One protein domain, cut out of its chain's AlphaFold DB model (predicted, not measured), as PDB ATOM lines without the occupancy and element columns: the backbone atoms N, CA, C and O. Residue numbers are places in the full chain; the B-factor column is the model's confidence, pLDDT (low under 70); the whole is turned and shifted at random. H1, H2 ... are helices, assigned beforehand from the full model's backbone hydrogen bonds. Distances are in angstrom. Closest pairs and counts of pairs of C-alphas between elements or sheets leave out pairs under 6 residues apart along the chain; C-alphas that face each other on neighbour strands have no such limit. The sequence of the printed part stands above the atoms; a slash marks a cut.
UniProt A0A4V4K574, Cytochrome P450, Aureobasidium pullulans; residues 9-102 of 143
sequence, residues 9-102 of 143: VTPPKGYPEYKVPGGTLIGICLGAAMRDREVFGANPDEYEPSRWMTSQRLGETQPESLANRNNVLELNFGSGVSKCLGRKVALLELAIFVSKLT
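This is residues 9 to 102 of the 143 residues of the protein "Cytochrome P450" of Aureobasidium pullulans (UniProt A0A4V4K574). A long helix, H4, forms the core of a loose, open model, with short helices H1, H2 and H3 near it; a looped stretch, residues 9 to 29, makes one end, and residues 91 to 102, mostly H5, stick out at the other. The printed part has 94 residues and five named helices, H1 to H5 in chain order; the class is all helix, though under half of the residues are in named elements. The radius of gyration of the C-alphas is 17.4 A and the spans are 51 by 32 by 22 A.

H1, residues 30 to 33, only just touches H4, residues 63 to 77, with 3 pairs of C-alphas within 8 A, the closest Ala 33 and Val 72 at 7.1 A; H4 uses residues 72 to 76 alone. H2, residues 37 to 40, touches residues 65 to 69 of H4 alone, the closest C-alphas being Val 39 and Arg 69, 5.8 A. H3, residues 49 to 52, is close to H4 but not clearly touching, the closest C-alphas being Trp 52 and Leu 66, 6.7 A. H5, residues 87 to 101, is about perpendicular to H4 at 79 degrees. Every O i to N i+4 pair is within hydrogen-bond range in H5, and 8 of 11 in H4; H1, H2 and H3 are too short for such a pair.

H1 begins at C-alpha 30 (23.080, -20.629, 137.059). H4 is 22.4 A long and H5 20.7 A, ending at C-alpha 101 (43.348, -32.630, 124.923).

The C-alphas farthest apart, Lys 13 and Thr 102, are 53.3 A apart. The printed part has no cut, and no link between named helices is long. Residues 54 to 64 have pLDDT under 70.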
ATOM      1  N   VAL A   9      19.847  -4.713 141.888       90.12
ATOM      2  CA  VAL A   9      18.837  -4.227 142.830       90.12
ATOM      3  C   VAL A   9      17.652  -3.705 142.030       90.12
ATOM      4  O   VAL A   9      17.825  -2.973 141.054       90.12
ATOM      5  N   THR A  10      16.448  -4.101 142.424       92.62
ATOM      6  CA  THR A  10      15.214  -3.572 141.838       92.62
ATOM      7  C   THR A  10      15.084  -2.061 142.076       92.62
ATOM      8  O   THR A  10      15.534  -1.557 143.111       92.62
ATOM      9  N   PRO A  11      14.454  -1.313 141.152       92.81
ATOM     10  CA  PRO A  11      14.171   0.105 141.368       92.81
ATOM     11  C   PRO A  11      13.260   0.303 142.595       92.81
ATOM     12  O   PRO A  11      12.603  -0.647 143.015       92.81
ATOM     13  N   PRO A  12      13.128   1.523 143.151       94.50
ATOM     14  CA  PRO A  12      12.296   1.770 144.336       94.50
ATOM     15  C   PRO A  12      10.835   1.312 144.203       94.50
ATOM     16  O   PRO A  12      10.223   0.901 145.181       94.50
ATOM     17  N   LYS A  13      10.283   1.333 142.982       94.19
ATOM     18  CA  LYS A  13       8.927   0.845 142.682       94.19
ATOM     19  C   LYS A  13       8.819  -0.693 142.656       94.19
ATOM     20  O   LYS A  13       7.712  -1.221 142.681       94.19
ATOM     21  N   GLY A  14       9.944  -1.406 142.616       94.38
ATOM     22  CA  GLY A  14       9.991  -2.854 142.426       94.38
ATOM     23  C   GLY A  14       9.515  -3.284 141.038       94.38
ATOM     24  O   GLY A  14       9.490  -2.480 140.102       94.38
ATOM     25  N   TYR A  15       9.114  -4.550 140.940       94.44
ATOM     26  CA  TYR A  15       8.439  -5.137 139.780       94.44
ATOM     27  C   TYR A  15       7.077  -5.706 140.220       94.44
ATOM     28  O   TYR A  15       6.995  -6.880 140.609       94.44
ATOM     29  N   PRO A  16       6.012  -4.879 140.246       92.56
ATOM     30  CA  PRO A  16       4.694  -5.275 140.752       92.56
ATOM     31  C   PRO A  16       4.076  -6.475 140.025       92.56
ATOM     32  O   PRO A  16       3.428  -7.306 140.659       92.56
ATOM     33  N   GLU A  17       4.313  -6.603 138.720       96.12
ATOM     34  CA  GLU A  17       3.849  -7.699 137.865       96.12
ATOM     35  C   GLU A  17       4.405  -9.066 138.296       96.12
ATOM     36  O   GLU A  17       3.729 -10.083 138.162       96.12
ATOM     37  N   TYR A  18       5.595  -9.068 138.903       93.12
ATOM     38  CA  TYR A  18       6.238 -10.250 139.480       93.12
ATOM     39  C   TYR A  18       6.131 -10.288 141.012       93.12
ATOM     40  O   TYR A  18       6.733 -11.151 141.647       93.12
ATOM     41  N   LYS A  19       5.377  -9.358 141.620       95.50
ATOM     42  CA  LYS A  19       5.239  -9.188 143.079       95.50
ATOM     43  C   LYS A  19       6.586  -9.037 143.805       95.50
ATOM     44  O   LYS A  19       6.731  -9.483 144.940       95.50
ATOM     45  N   VAL A  20       7.569  -8.399 143.165       95.50
ATOM     46  CA  VAL A  20       8.897  -8.168 143.753       95.50
ATOM     47  C   VAL A  20       8.982  -6.739 144.309       95.50
ATOM     48  O   VAL A  20       8.863  -5.792 143.527       95.50
ATOM     49  N   PRO A  21       9.211  -6.545 145.624       96.06
ATOM     50  CA  PRO A  21       9.354  -5.218 146.224       96.06
ATOM     51  C   PRO A  21      10.583  -4.459 145.714       96.06
ATOM     52  O   PRO A  21      11.572  -5.067 145.298       96.06
ATOM     53  N   GLY A  22      10.551  -3.126 145.805       96.56
ATOM     54  CA  GLY A  22      11.712  -2.288 145.510       96.56
ATOM     55  C   GLY A  22      12.861  -2.492 146.498       96.56
ATOM     56  O   GLY A  22      12.643  -2.837 147.656       96.56
ATOM     57  N   GLY A  23      14.100  -2.306 146.038       94.25
ATOM     58  CA  GLY A  23      15.297  -2.572 146.843       94.25
ATOM     59  C   GLY A  23      15.663  -4.057 146.985       94.25
ATOM     60  O   GLY A  23      16.671  -4.380 147.609       94.25
ATOM     61  N   THR A  24      14.900  -4.972 146.381       93.38
ATOM     62  CA  THR A  24      15.222  -6.408 146.352       93.38
ATOM     63  C   THR A  24      16.449  -6.681 145.484       93.38
ATOM     64  O   THR A  24      16.516  -6.206 144.349       93.38
ATOM     65  N   LEU A  25      17.395  -7.475 145.990       91.38
ATOM     66  CA  LEU A  25      18.527  -7.998 145.225       91.38
ATOM     67  C   LEU A  25      18.085  -9.217 144.402       91.38
ATOM     68  O   LEU A  25      17.631 -10.211 144.962       91.38
ATOM     69  N   ILE A  26      18.244  -9.154 143.084       89.06
ATOM     70  CA  ILE A  26      17.921 -10.233 142.148       89.06
ATOM     71  C   ILE A  26      19.216 -10.784 141.557       89.06
ATOM     72  O   ILE A  26      20.034 -10.035 141.022       89.06
ATOM     73  N   GLY A  27      19.371 -12.104 141.602       86.69
ATOM     74  CA  GLY A  27      20.453 -12.835 140.955       86.69
ATOM     75  C   GLY A  27      19.927 -14.070 140.228       86.69
ATOM     76  O   GLY A  27      18.832 -14.550 140.505       86.69
ATOM     77  N   ILE A  28      20.720 -14.587 139.291       85.12
ATOM     78  CA  ILE A  28      20.409 -15.830 138.575       85.12
ATOM     79  C   ILE A  28      21.197 -16.965 139.222       85.12
ATOM     80  O   ILE A  28      22.430 -16.927 139.265       85.12
ATOM     81  N   CYS A  29      20.500 -18.009 139.669       86.69
ATOM     82  CA  CYS A  29      21.144 -19.250 140.079       86.69
ATOM     83  C   CYS A  29      21.469 -20.094 138.839       86.69
ATOM     84  O   CYS A  29      20.674 -20.930 138.415       86.69
ATOM     85  N   LEU A  30      22.650 -19.880 138.249       85.38
ATOM     86  CA  LEU A  30      23.080 -20.629 137.059       85.38
ATOM     87  C   LEU A  30      23.113 -22.142 137.302       85.38
ATOM     88  O   LEU A  30      22.770 -22.903 136.409       85.38
ATOM     89  N   GLY A  31      23.475 -22.586 138.509       85.56
ATOM     90  CA  GLY A  31      23.492 -24.010 138.849       85.56
ATOM     91  C   GLY A  31      22.122 -24.681 138.717       85.56
ATOM     92  O   GLY A  31      22.069 -25.824 138.267       85.56
ATOM     93  N   ALA A  32      21.048 -23.963 139.066       90.06
ATOM     94  CA  ALA A  32      19.670 -24.419 138.909       90.06
ATOM     95  C   ALA A  32      19.176 -24.250 137.466       90.06
ATOM     96  O   ALA A  32      18.620 -25.186 136.908       90.06
ATOM     97  N   ALA A  33      19.447 -23.102 136.831       90.44
ATOM     98  CA  ALA A  33      19.037 -22.846 135.446       90.44
ATOM     99  C   ALA A  33      19.631 -23.871 134.465       90.44
ATOM    100  O   ALA A  33      18.931 -24.375 133.598       90.44
ATOM    101  N   MET A  34      20.904 -24.242 134.644       89.44
ATOM    102  CA  MET A  34      21.581 -25.270 133.840       89.44
ATOM    103  C   MET A  34      21.092 -26.700 134.129       89.44
ATOM    104  O   MET A  34      21.551 -27.633 133.477       89.44
ATOM    105  N   ARG A  35      20.204 -26.879 135.116       91.69
ATOM    106  CA  ARG A  35      19.610 -28.165 135.504       91.69
ATOM    107  C   ARG A  35      18.097 -28.220 135.307       91.69
ATOM    108  O   ARG A  35      17.442 -29.146 135.780       91.69
ATOM    109  N   ASP A  36      17.538 -27.229 134.627       92.50
ATOM    110  CA  ASP A  36      16.113 -27.185 134.348       92.50
ATOM    111  C   ASP A  36      15.715 -28.341 133.418       92.50
ATOM    112  O   ASP A  36      16.231 -28.469 132.303       92.50
ATOM    113  N   ARG A  37      14.795 -29.194 133.879       91.50
ATOM    114  CA  ARG A  37      14.310 -30.356 133.121       91.50
ATOM    115  C   ARG A  37      13.497 -29.955 131.896       91.50
ATOM    116  O   ARG A  37      13.491 -30.700 130.920       91.50
ATOM    117  N   GLU A  38      12.848 -28.794 131.918       90.56
ATOM    118  CA  GLU A  38      12.086 -28.293 130.772       90.56
ATOM    119  C   GLU A  38      13.018 -27.859 129.633       90.56
ATOM    120  O   GLU A  38      12.690 -28.015 128.458       90.56
ATOM    121  N   VAL A  39      14.219 -27.377 129.969       90.25
ATOM    122  CA  VAL A  39      15.221 -26.930 128.989       90.25
ATOM    123  C   VAL A  39      16.132 -28.079 128.554       90.25
ATOM    124  O   VAL A  39      16.384 -28.282 127.361       90.25
ATOM    125  N   PHE A  40      16.656 -28.834 129.519       89.69
ATOM    126  CA  PHE A  40      17.694 -29.834 129.283       89.69
ATOM    127  C   PHE A  40      17.151 -31.263 129.182       89.69
ATOM    128  O   PHE A  40      17.888 -32.135 128.736       89.69
ATOM    129  N   GLY A  41      15.879 -31.522 129.487       87.69
ATOM    130  CA  GLY A  41      15.259 -32.848 129.411       87.69
ATOM    131  C   GLY A  41      15.314 -33.630 130.728       87.69
ATOM    132  O   GLY A  41      15.645 -33.089 131.780       87.69
ATOM    133  N   ALA A  42      14.980 -34.924 130.678       87.38
ATOM    134  CA  ALA A  42      14.731 -35.740 131.874       87.38
ATOM    135  C   ALA A  42      15.947 -35.905 132.805       87.38
ATOM    136  O   ALA A  42      15.782 -35.888 134.026       87.38
ATOM    137  N   ASN A  43      17.153 -35.999 132.233       89.38
ATOM    138  CA  ASN A  43      18.402 -36.229 132.963       89.38
ATOM    139  C   ASN A  43      19.352 -35.023 132.827       89.38
ATOM    140  O   ASN A  43      20.336 -35.093 132.082       89.38
ATOM    141  N   PRO A  44      19.069 -33.883 133.481       90.62
ATOM    142  CA  PRO A  44      19.887 -32.680 133.353       90.62
ATOM    143  C   PRO A  44      21.199 -32.752 134.155       90.62
ATOM    144  O   PRO A  44      22.136 -32.013 133.869       90.62
ATOM    145  N   ASP A  45      21.278 -33.648 135.142       91.56
ATOM    146  CA  ASP A  45      22.473 -33.871 135.962       91.56
ATOM    147  C   ASP A  45      23.508 -34.792 135.292       91.56
ATOM    148  O   ASP A  45      24.651 -34.870 135.740       91.56
ATOM    149  N   GLU A  46      23.127 -35.470 134.205       91.62
ATOM    150  CA  GLU A  46      24.003 -36.368 133.454       91.62
ATOM    151  C   GLU A  46      24.806 -35.613 132.385       91.62
ATOM    152  O   GLU A  46      24.288 -34.766 131.639       91.62
ATOM    153  N   TYR A  47      26.091 -35.960 132.279       89.75
ATOM    154  CA  TYR A  47      26.950 -35.492 131.197       89.75
ATOM    155  C   TYR A  47      26.594 -36.223 129.898       89.75
ATOM    156  O   TYR A  47      27.120 -37.295 129.618       89.75
ATOM    157  N   GLU A  48      25.709 -35.614 129.110       88.75
ATOM    158  CA  GLU A  48      25.239 -36.143 127.827       88.75
ATOM    159  C   GLU A  48      25.583 -35.168 126.683       88.75
ATOM    160  O   GLU A  48      24.820 -34.231 126.415       88.75
ATOM    161  N   PRO A  49      26.741 -35.331 126.011       88.25
ATOM    162  CA  PRO A  49      27.148 -34.465 124.902       88.25
ATOM    163  C   PRO A  49      26.173 -34.482 123.724       88.25
ATOM    164  O   PRO A  49      26.052 -33.477 123.017       88.25
ATOM    165  N   SER A  50      25.455 -35.594 123.509       86.50
ATOM    166  CA  SER A  50      24.503 -35.706 122.400       86.50
ATOM    167  C   SER A  50      23.311 -34.761 122.514       86.50
ATOM    168  O   SER A  50      22.687 -34.464 121.499       86.50
ATOM    169  N   ARG A  51      23.079 -34.175 123.695       86.12
ATOM    170  CA  ARG A  51      22.044 -33.162 123.946       86.12
ATOM    171  C   ARG A  51      22.163 -31.913 123.058       86.12
ATOM    172  O   ARG A  51      21.185 -31.188 122.881       86.12
ATOM    173  N   TRP A  52      23.345 -31.639 122.502       85.94
ATOM    174  CA  TRP A  52      23.576 -30.529 121.564       85.94
ATOM    175  C   TRP A  52      23.765 -30.986 120.110       85.94
ATOM    176  O   TRP A  52      24.046 -30.160 119.243       85.94
ATOM    177  N   MET A  53      23.620 -32.283 119.819       82.31
ATOM    178  CA  MET A  53      23.741 -32.809 118.463       82.31
ATOM    179  C   MET A  53      22.398 -32.740 117.733       82.31
ATOM    180  O   MET A  53      21.493 -33.534 117.974       82.31
ATOM    181  N   THR A  54      22.284 -31.831 116.767       65.38
ATOM    182  CA  THR A  54      21.157 -31.787 115.829       65.38
ATOM    183  C   THR A  54      21.334 -32.893 114.792       65.38
ATOM    184  O   THR A  54      21.989 -32.706 113.768       65.38
ATOM    185  N   SER A  55      20.789 -34.082 115.039       52.25
ATOM    186  CA  SER A  55      20.698 -35.098 113.990       52.25
ATOM    187  C   SER A  55      19.332 -35.765 113.992       52.25
ATOM    188  O   SER A  55      18.791 -36.110 115.041       52.25
ATOM    189  N   GLN A  56      18.822 -36.031 112.789       50.03
ATOM    190  CA  GLN A  56      17.642 -36.865 112.522       50.03
ATOM    191  C   GLN A  56      17.686 -38.239 113.231       50.03
ATOM    192  O   GLN A  56      16.673 -38.924 113.308       50.03
ATOM    193  N   ARG A  57      18.848 -38.644 113.764       45.59
ATOM    194  CA  ARG A  57      19.103 -39.905 114.469       45.59
ATOM    195  C   ARG A  57      18.597 -39.946 115.916       45.59
ATOM    196  O   ARG A  57      18.480 -41.040 116.453       45.59
ATOM    197  N   LEU A  58      18.316 -38.797 116.539       48.44
ATOM    198  CA  LEU A  58      17.882 -38.710 117.946       48.44
ATOM    199  C   LEU A  58      16.392 -38.375 118.114       48.44
ATOM    200  O   LEU A  58      15.926 -38.224 119.236       48.44
ATOM    201  N   GLY A  59      15.633 -38.244 117.021       49.09
ATOM    202  CA  GLY A  59      14.195 -37.948 117.086       49.09
ATOM    203  C   GLY A  59      13.841 -36.553 117.627       49.09
ATOM    204  O   GLY A  59      12.660 -36.239 117.736       49.09
ATOM    205  N   GLU A  60      14.822 -35.695 117.934       52.38
ATOM    206  CA  GLU A  60      14.582 -34.303 118.326       52.38
ATOM    207  C   GLU A  60      14.294 -33.449 117.076       52.38
ATOM    208  O   GLU A  60      15.182 -32.894 116.432       52.38
ATOM    209  N   THR A  61      13.016 -33.367 116.712       49.09
ATOM    210  CA  THR A  61      12.475 -32.649 115.543       49.09
ATOM    211  C   THR A  61      12.272 -31.144 115.754       49.09
ATOM    212  O   THR A  61      11.662 -30.498 114.909       49.09
ATOM    213  N   GLN A  62      12.754 -30.556 116.856       57.97
ATOM    214  CA  GLN A  62      12.380 -29.192 117.263       57.97
ATOM    215  C   GLN A  62      13.616 -28.271 117.370       57.97
ATOM    216  O   GLN A  62      14.254 -28.221 118.425       57.97
ATOM    217  N   PRO A  63      13.949 -27.498 116.315       61.47
ATOM    218  CA  PRO A  63      15.034 -26.503 116.312       61.47
ATOM    219  C   PRO A  63      14.962 -25.487 117.465       61.47
ATOM    220  O   PRO A  63      15.988 -24.987 117.928       61.47
ATOM    221  N   GLU A  64      13.753 -25.209 117.953       63.81
ATOM    222  CA  GLU A  64      13.481 -24.318 119.085       63.81
ATOM    223  C   GLU A  64      14.112 -24.815 120.399       63.81
ATOM    224  O   GLU A  64      14.642 -24.016 121.172       63.81
ATOM    225  N   SER A  65      14.147 -26.134 120.622       77.56
ATOM    226  CA  SER A  65      14.734 -26.741 121.827       77.56
ATOM    227  C   SER A  65      16.236 -26.454 121.925       77.56
ATOM    228  O   SER A  65      16.739 -26.026 122.968       77.56
ATOM    229  N   LEU A  66      16.959 -26.590 120.807       84.44
ATOM    230  CA  LEU A  66      18.391 -26.297 120.752       84.44
ATOM    231  C   LEU A  66      18.671 -24.804 120.965       84.44
ATOM    232  O   LEU A  66      19.606 -24.446 121.684       84.44
ATOM    233  N   ALA A  67      17.856 -23.929 120.368       87.00
ATOM    234  CA  ALA A  67      17.965 -22.489 120.572       87.00
ATOM    235  C   ALA A  67      17.756 -22.114 122.049       87.00
ATOM    236  O   ALA A  67      18.549 -21.350 122.600       87.00
ATOM    237  N   ASN A  68      16.754 -22.700 122.712       88.81
ATOM    238  CA  ASN A  68      16.492 -22.455 124.128       88.81
ATOM    239  C   ASN A  68      17.649 -22.931 125.028       88.81
ATOM    240  O   ASN A  68      18.155 -22.162 125.847       88.81
ATOM    241  N   ARG A  69      18.157 -24.154 124.807       90.44
ATOM    242  CA  ARG A  69      19.344 -24.685 125.510       90.44
ATOM    243  C   ARG A  69      20.553 -23.762 125.350       90.44
ATOM    244  O   ARG A  69      21.237 -23.455 126.328       90.44
ATOM    245  N   ASN A  70      20.797 -23.283 124.129       90.88
ATOM    246  CA  ASN A  70      21.886 -22.349 123.848       90.88
ATOM    247  C   ASN A  70      21.677 -20.997 124.544       90.88
ATOM    248  O   ASN A  70      22.627 -20.457 125.105       90.88
ATOM    249  N   ASN A  71      20.450 -20.473 124.583       91.06
ATOM    250  CA  ASN A  71      20.135 -19.226 125.285       91.06
ATOM    251  C   ASN A  71      20.395 -19.324 126.795       91.06
ATOM    252  O   ASN A  71      20.949 -18.393 127.381       91.06
ATOM    253  N   VAL A  72      20.050 -20.449 127.427       91.50
ATOM    254  CA  VAL A  72      20.351 -20.670 128.851       91.50
ATOM    255  C   VAL A  72      21.857 -20.840 129.074       91.50
ATOM    256  O   VAL A  72      22.411 -20.222 129.985       91.50
ATOM    257  N   LEU A  73      22.550 -21.584 128.202       90.56
ATOM    258  CA  LEU A  73      24.011 -21.726 128.247       90.56
ATOM    259  C   LEU A  73      24.719 -20.363 128.162       90.56
ATOM    260  O   LEU A  73      25.673 -20.121 128.908       90.56
ATOM    261  N   GLU A  74      24.229 -19.451 127.318       90.69
ATOM    262  CA  GLU A  74      24.773 -18.098 127.153       90.69
ATOM    263  C   GLU A  74      24.797 -17.282 128.450       90.69
ATOM    264  O   GLU A  74      25.674 -16.427 128.620       90.69
ATOM    265  N   LEU A  75      23.902 -17.565 129.402       89.69
ATOM    266  CA  LEU A  75      23.866 -16.877 130.695       89.69
ATOM    267  C   LEU A  75      25.137 -17.118 131.529       89.69
ATOM    268  O   LEU A  75      25.468 -16.285 132.381       89.69
ATOM    269  N   ASN A  76      25.932 -18.156 131.224       87.94
ATOM    270  CA  ASN A  76      27.279 -18.343 131.786       87.94
ATOM    271  C   ASN A  76      28.242 -17.207 131.441       87.94
ATOM    272  O   ASN A  76      29.235 -17.011 132.143       87.94
ATOM    273  N   PHE A  77      27.929 -16.412 130.419       90.00
ATOM    274  CA  PHE A  77      28.649 -15.198 130.058       90.00
ATOM    275  C   PHE A  77      27.862 -13.928 130.395       90.00
ATOM    276  O   PHE A  77      28.334 -12.844 130.092       90.00
ATOM    277  N   GLY A  78      26.718 -14.012 131.078       88.38
ATOM    278  CA  GLY A  78      25.852 -12.856 131.339       88.38
ATOM    279  C   GLY A  78      25.064 -12.402 130.103       88.38
ATOM    280  O   GLY A  78      25.122 -13.017 129.041       88.38
ATOM    281  N   SER A  79      24.310 -11.311 130.244       87.56
ATOM    282  CA  SER A  79      23.415 -10.803 129.196       87.56
ATOM    283  C   SER A  79      23.359  -9.272 129.190       87.56
ATOM    284  O   SER A  79      23.633  -8.621 130.199       87.56
ATOM    285  N   GLY A  80      23.008  -8.692 128.039       87.31
ATOM    286  CA  GLY A  80      22.931  -7.245 127.840       87.31
ATOM    287  C   GLY A  80      24.244  -6.532 128.179       87.31
ATOM    288  O   GLY A  80      25.322  -6.974 127.789       87.31
ATOM    289  N   VAL A  81      24.148  -5.441 128.942       86.19
ATOM    290  CA  VAL A  81      25.296  -4.600 129.330       86.19
ATOM    291  C   VAL A  81      26.302  -5.295 130.253       86.19
ATOM    292  O   VAL A  81      27.444  -4.860 130.333       86.19
ATOM    293  N   SER A  82      25.904  -6.371 130.941       85.12
ATOM    294  CA  SER A  82      26.793  -7.161 131.806       85.12
ATOM    295  C   SER A  82      27.309  -8.432 131.124       85.12
ATOM    296  O   SER A  82      27.837  -9.327 131.790       85.12
ATOM    297  N   LYS A  83      27.163  -8.538 129.795       89.81
ATOM    298  CA  LYS A  83      27.725  -9.654 129.031       89.81
ATOM    299  C   LYS A  83      29.256  -9.601 129.063       89.81
ATOM    300  O   LYS A  83      29.875  -8.557 128.883       89.81
ATOM    301  N   CYS A  84      29.870 -10.753 129.294       90.12
ATOM    302  CA  CYS A  84      31.307 -10.936 129.392       90.12
ATOM    303  C   CYS A  84      31.974 -10.562 128.065       90.12
ATOM    304  O   CYS A  84      31.804 -11.251 127.055       90.12
ATOM    305  N   LEU A  85      32.786  -9.503 128.091       94.44
ATOM    306  CA  LEU A  85      33.574  -9.046 126.943       94.44
ATOM    307  C   LEU A  85      34.536 -10.135 126.439       94.44
ATOM    308  O   LEU A  85      34.759 -10.267 125.238       94.44
ATOM    309  N   GLY A  86      35.040 -10.971 127.351       94.44
ATOM    310  CA  GLY A  86      35.944 -12.078 127.046       94.44
ATOM    311  C   GLY A  86      35.275 -13.318 126.450       94.44
ATOM    312  O   GLY A  86      35.985 -14.268 126.147       94.44
ATOM    313  N   ARG A  87      33.944 -13.353 126.254       93.88
ATOM    314  CA  ARG A  87      33.229 -14.565 125.798       93.88
ATOM    315  C   ARG A  87      33.848 -15.184 124.544       93.88
ATOM    316  O   ARG A  87      34.046 -16.391 124.492       93.88
ATOM    317  N   LYS A  88      34.118 -14.370 123.519       95.12
ATOM    318  CA  LYS A  88      34.658 -14.874 122.244       95.12
ATOM    319  C   LYS A  88      36.052 -15.480 122.424       95.12
ATOM    320  O   LYS A  88      36.310 -16.549 121.886       95.12
ATOM    321  N   VAL A  89      36.904 -14.820 123.207       97.44
ATOM    322  CA  VAL A  89      38.262 -15.292 123.508       97.44
ATOM    323  C   VAL A  89      38.208 -16.576 124.331       97.44
ATOM    324  O   VAL A  89      38.817 -17.560 123.940       97.44
ATOM    325  N   ALA A  90      37.393 -16.617 125.387       94.62
ATOM    326  CA  ALA A  90      37.237 -17.797 126.235       94.62
ATOM    327  C   ALA A  90      36.753 -19.030 125.453       94.62
ATOM    328  O   ALA A  90      37.250 -20.130 125.669       94.62
ATOM    329  N   LEU A  91      35.802 -18.860 124.526       94.56
ATOM    330  CA  LEU A  91      35.337 -19.961 123.675       94.56
ATOM    331  C   LEU A  91      36.401 -20.411 122.665       94.56
ATOM    332  O   LEU A  91      36.520 -21.609 122.420       94.56
ATOM    333  N   LEU A  92      37.182 -19.482 122.105       97.12
ATOM    334  CA  LEU A  92      38.304 -19.814 121.224       97.12
ATOM    335  C   LEU A  92      39.388 -20.596 121.977       97.12
ATOM    336  O   LEU A  92      39.821 -21.647 121.513       97.12
ATOM    337  N   GLU A  93      39.793 -20.111 123.151       97.44
ATOM    338  CA  GLU A  93      40.760 -20.789 124.016       97.44
ATOM    339  C   GLU A  93      40.265 -22.178 124.416       97.44
ATOM    340  O   GLU A  93      41.025 -23.139 124.330       97.44
ATOM    341  N   LEU A  94      38.984 -22.312 124.778       94.69
ATOM    342  CA  LEU A  94      38.388 -23.604 125.109       94.69
ATOM    343  C   LEU A  94      38.403 -24.560 123.910       94.69
ATOM    344  O   LEU A  94      38.735 -25.730 124.081       94.69
ATOM    345  N   ALA A  95      38.091 -24.080 122.704       95.12
ATOM    346  CA  ALA A  95      38.129 -24.899 121.495       95.12
ATOM    347  C   ALA A  95      39.553 -25.391 121.183       95.12
ATOM    348  O   ALA A  95      39.753 -26.581 120.934       95.12
ATOM    349  N   ILE A  96      40.549 -24.501 121.262       96.19
ATOM    350  CA  ILE A  96      41.967 -24.855 121.084       96.19
ATOM    351  C   ILE A  96      42.400 -25.855 122.158       96.19
ATOM    352  O   ILE A  96      43.023 -26.871 121.848       96.19
ATOM    353  N   PHE A  97      42.044 -25.598 123.416       95.00
ATOM    354  CA  PHE A  97      42.384 -26.456 124.541       95.00
ATOM    355  C   PHE A  97      41.792 -27.859 124.377       95.00
ATOM    356  O   PHE A  97      42.536 -28.834 124.421       95.00
ATOM    357  N   VAL A  98      40.488 -27.974 124.102       92.62
ATOM    358  CA  VAL A  98      39.817 -29.265 123.867       92.62
ATOM    359  C   VAL A  98      40.435 -29.994 122.676       92.62
ATOM    360  O   VAL A  98      40.717 -31.186 122.783       92.62
ATOM    361  N   SER A  99      40.731 -29.289 121.579       92.81
ATOM    362  CA  SER A  99      41.427 -29.876 120.428       92.81
ATOM    363  C   SER A  99      42.822 -30.397 120.776       92.81
ATOM    364  O   SER A  99      43.289 -31.324 120.127       92.81
ATOM    365  N   LYS A 100      43.509 -29.813 121.763       91.06
ATOM    366  CA  LYS A 100      44.808 -30.309 122.234       91.06
ATOM    367  C   LYS A 100      44.669 -31.475 123.201       91.06
ATOM    368  O   LYS A 100      45.503 -32.375 123.170       91.06
ATOM    369  N   LEU A 101      43.614 -31.508 124.018       91.31
ATOM    370  CA  LEU A 101      43.348 -32.630 124.923       91.31
ATOM    371  C   LEU A 101      43.186 -33.956 124.166       91.31
ATOM    372  O   LEU A 101      43.577 -34.999 124.690       91.31
ATOM    373  N   THR A 102      42.655 -33.941 122.942       89.69
ATOM    374  CA  THR A 102      42.470 -35.164 122.141       89.69
ATOM    375  C   THR A 102      43.787 -35.813 121.706       89.69
ATOM    376  O   THR A 102      43.798 -37.014 121.436       89.69
TER     377      THR A 102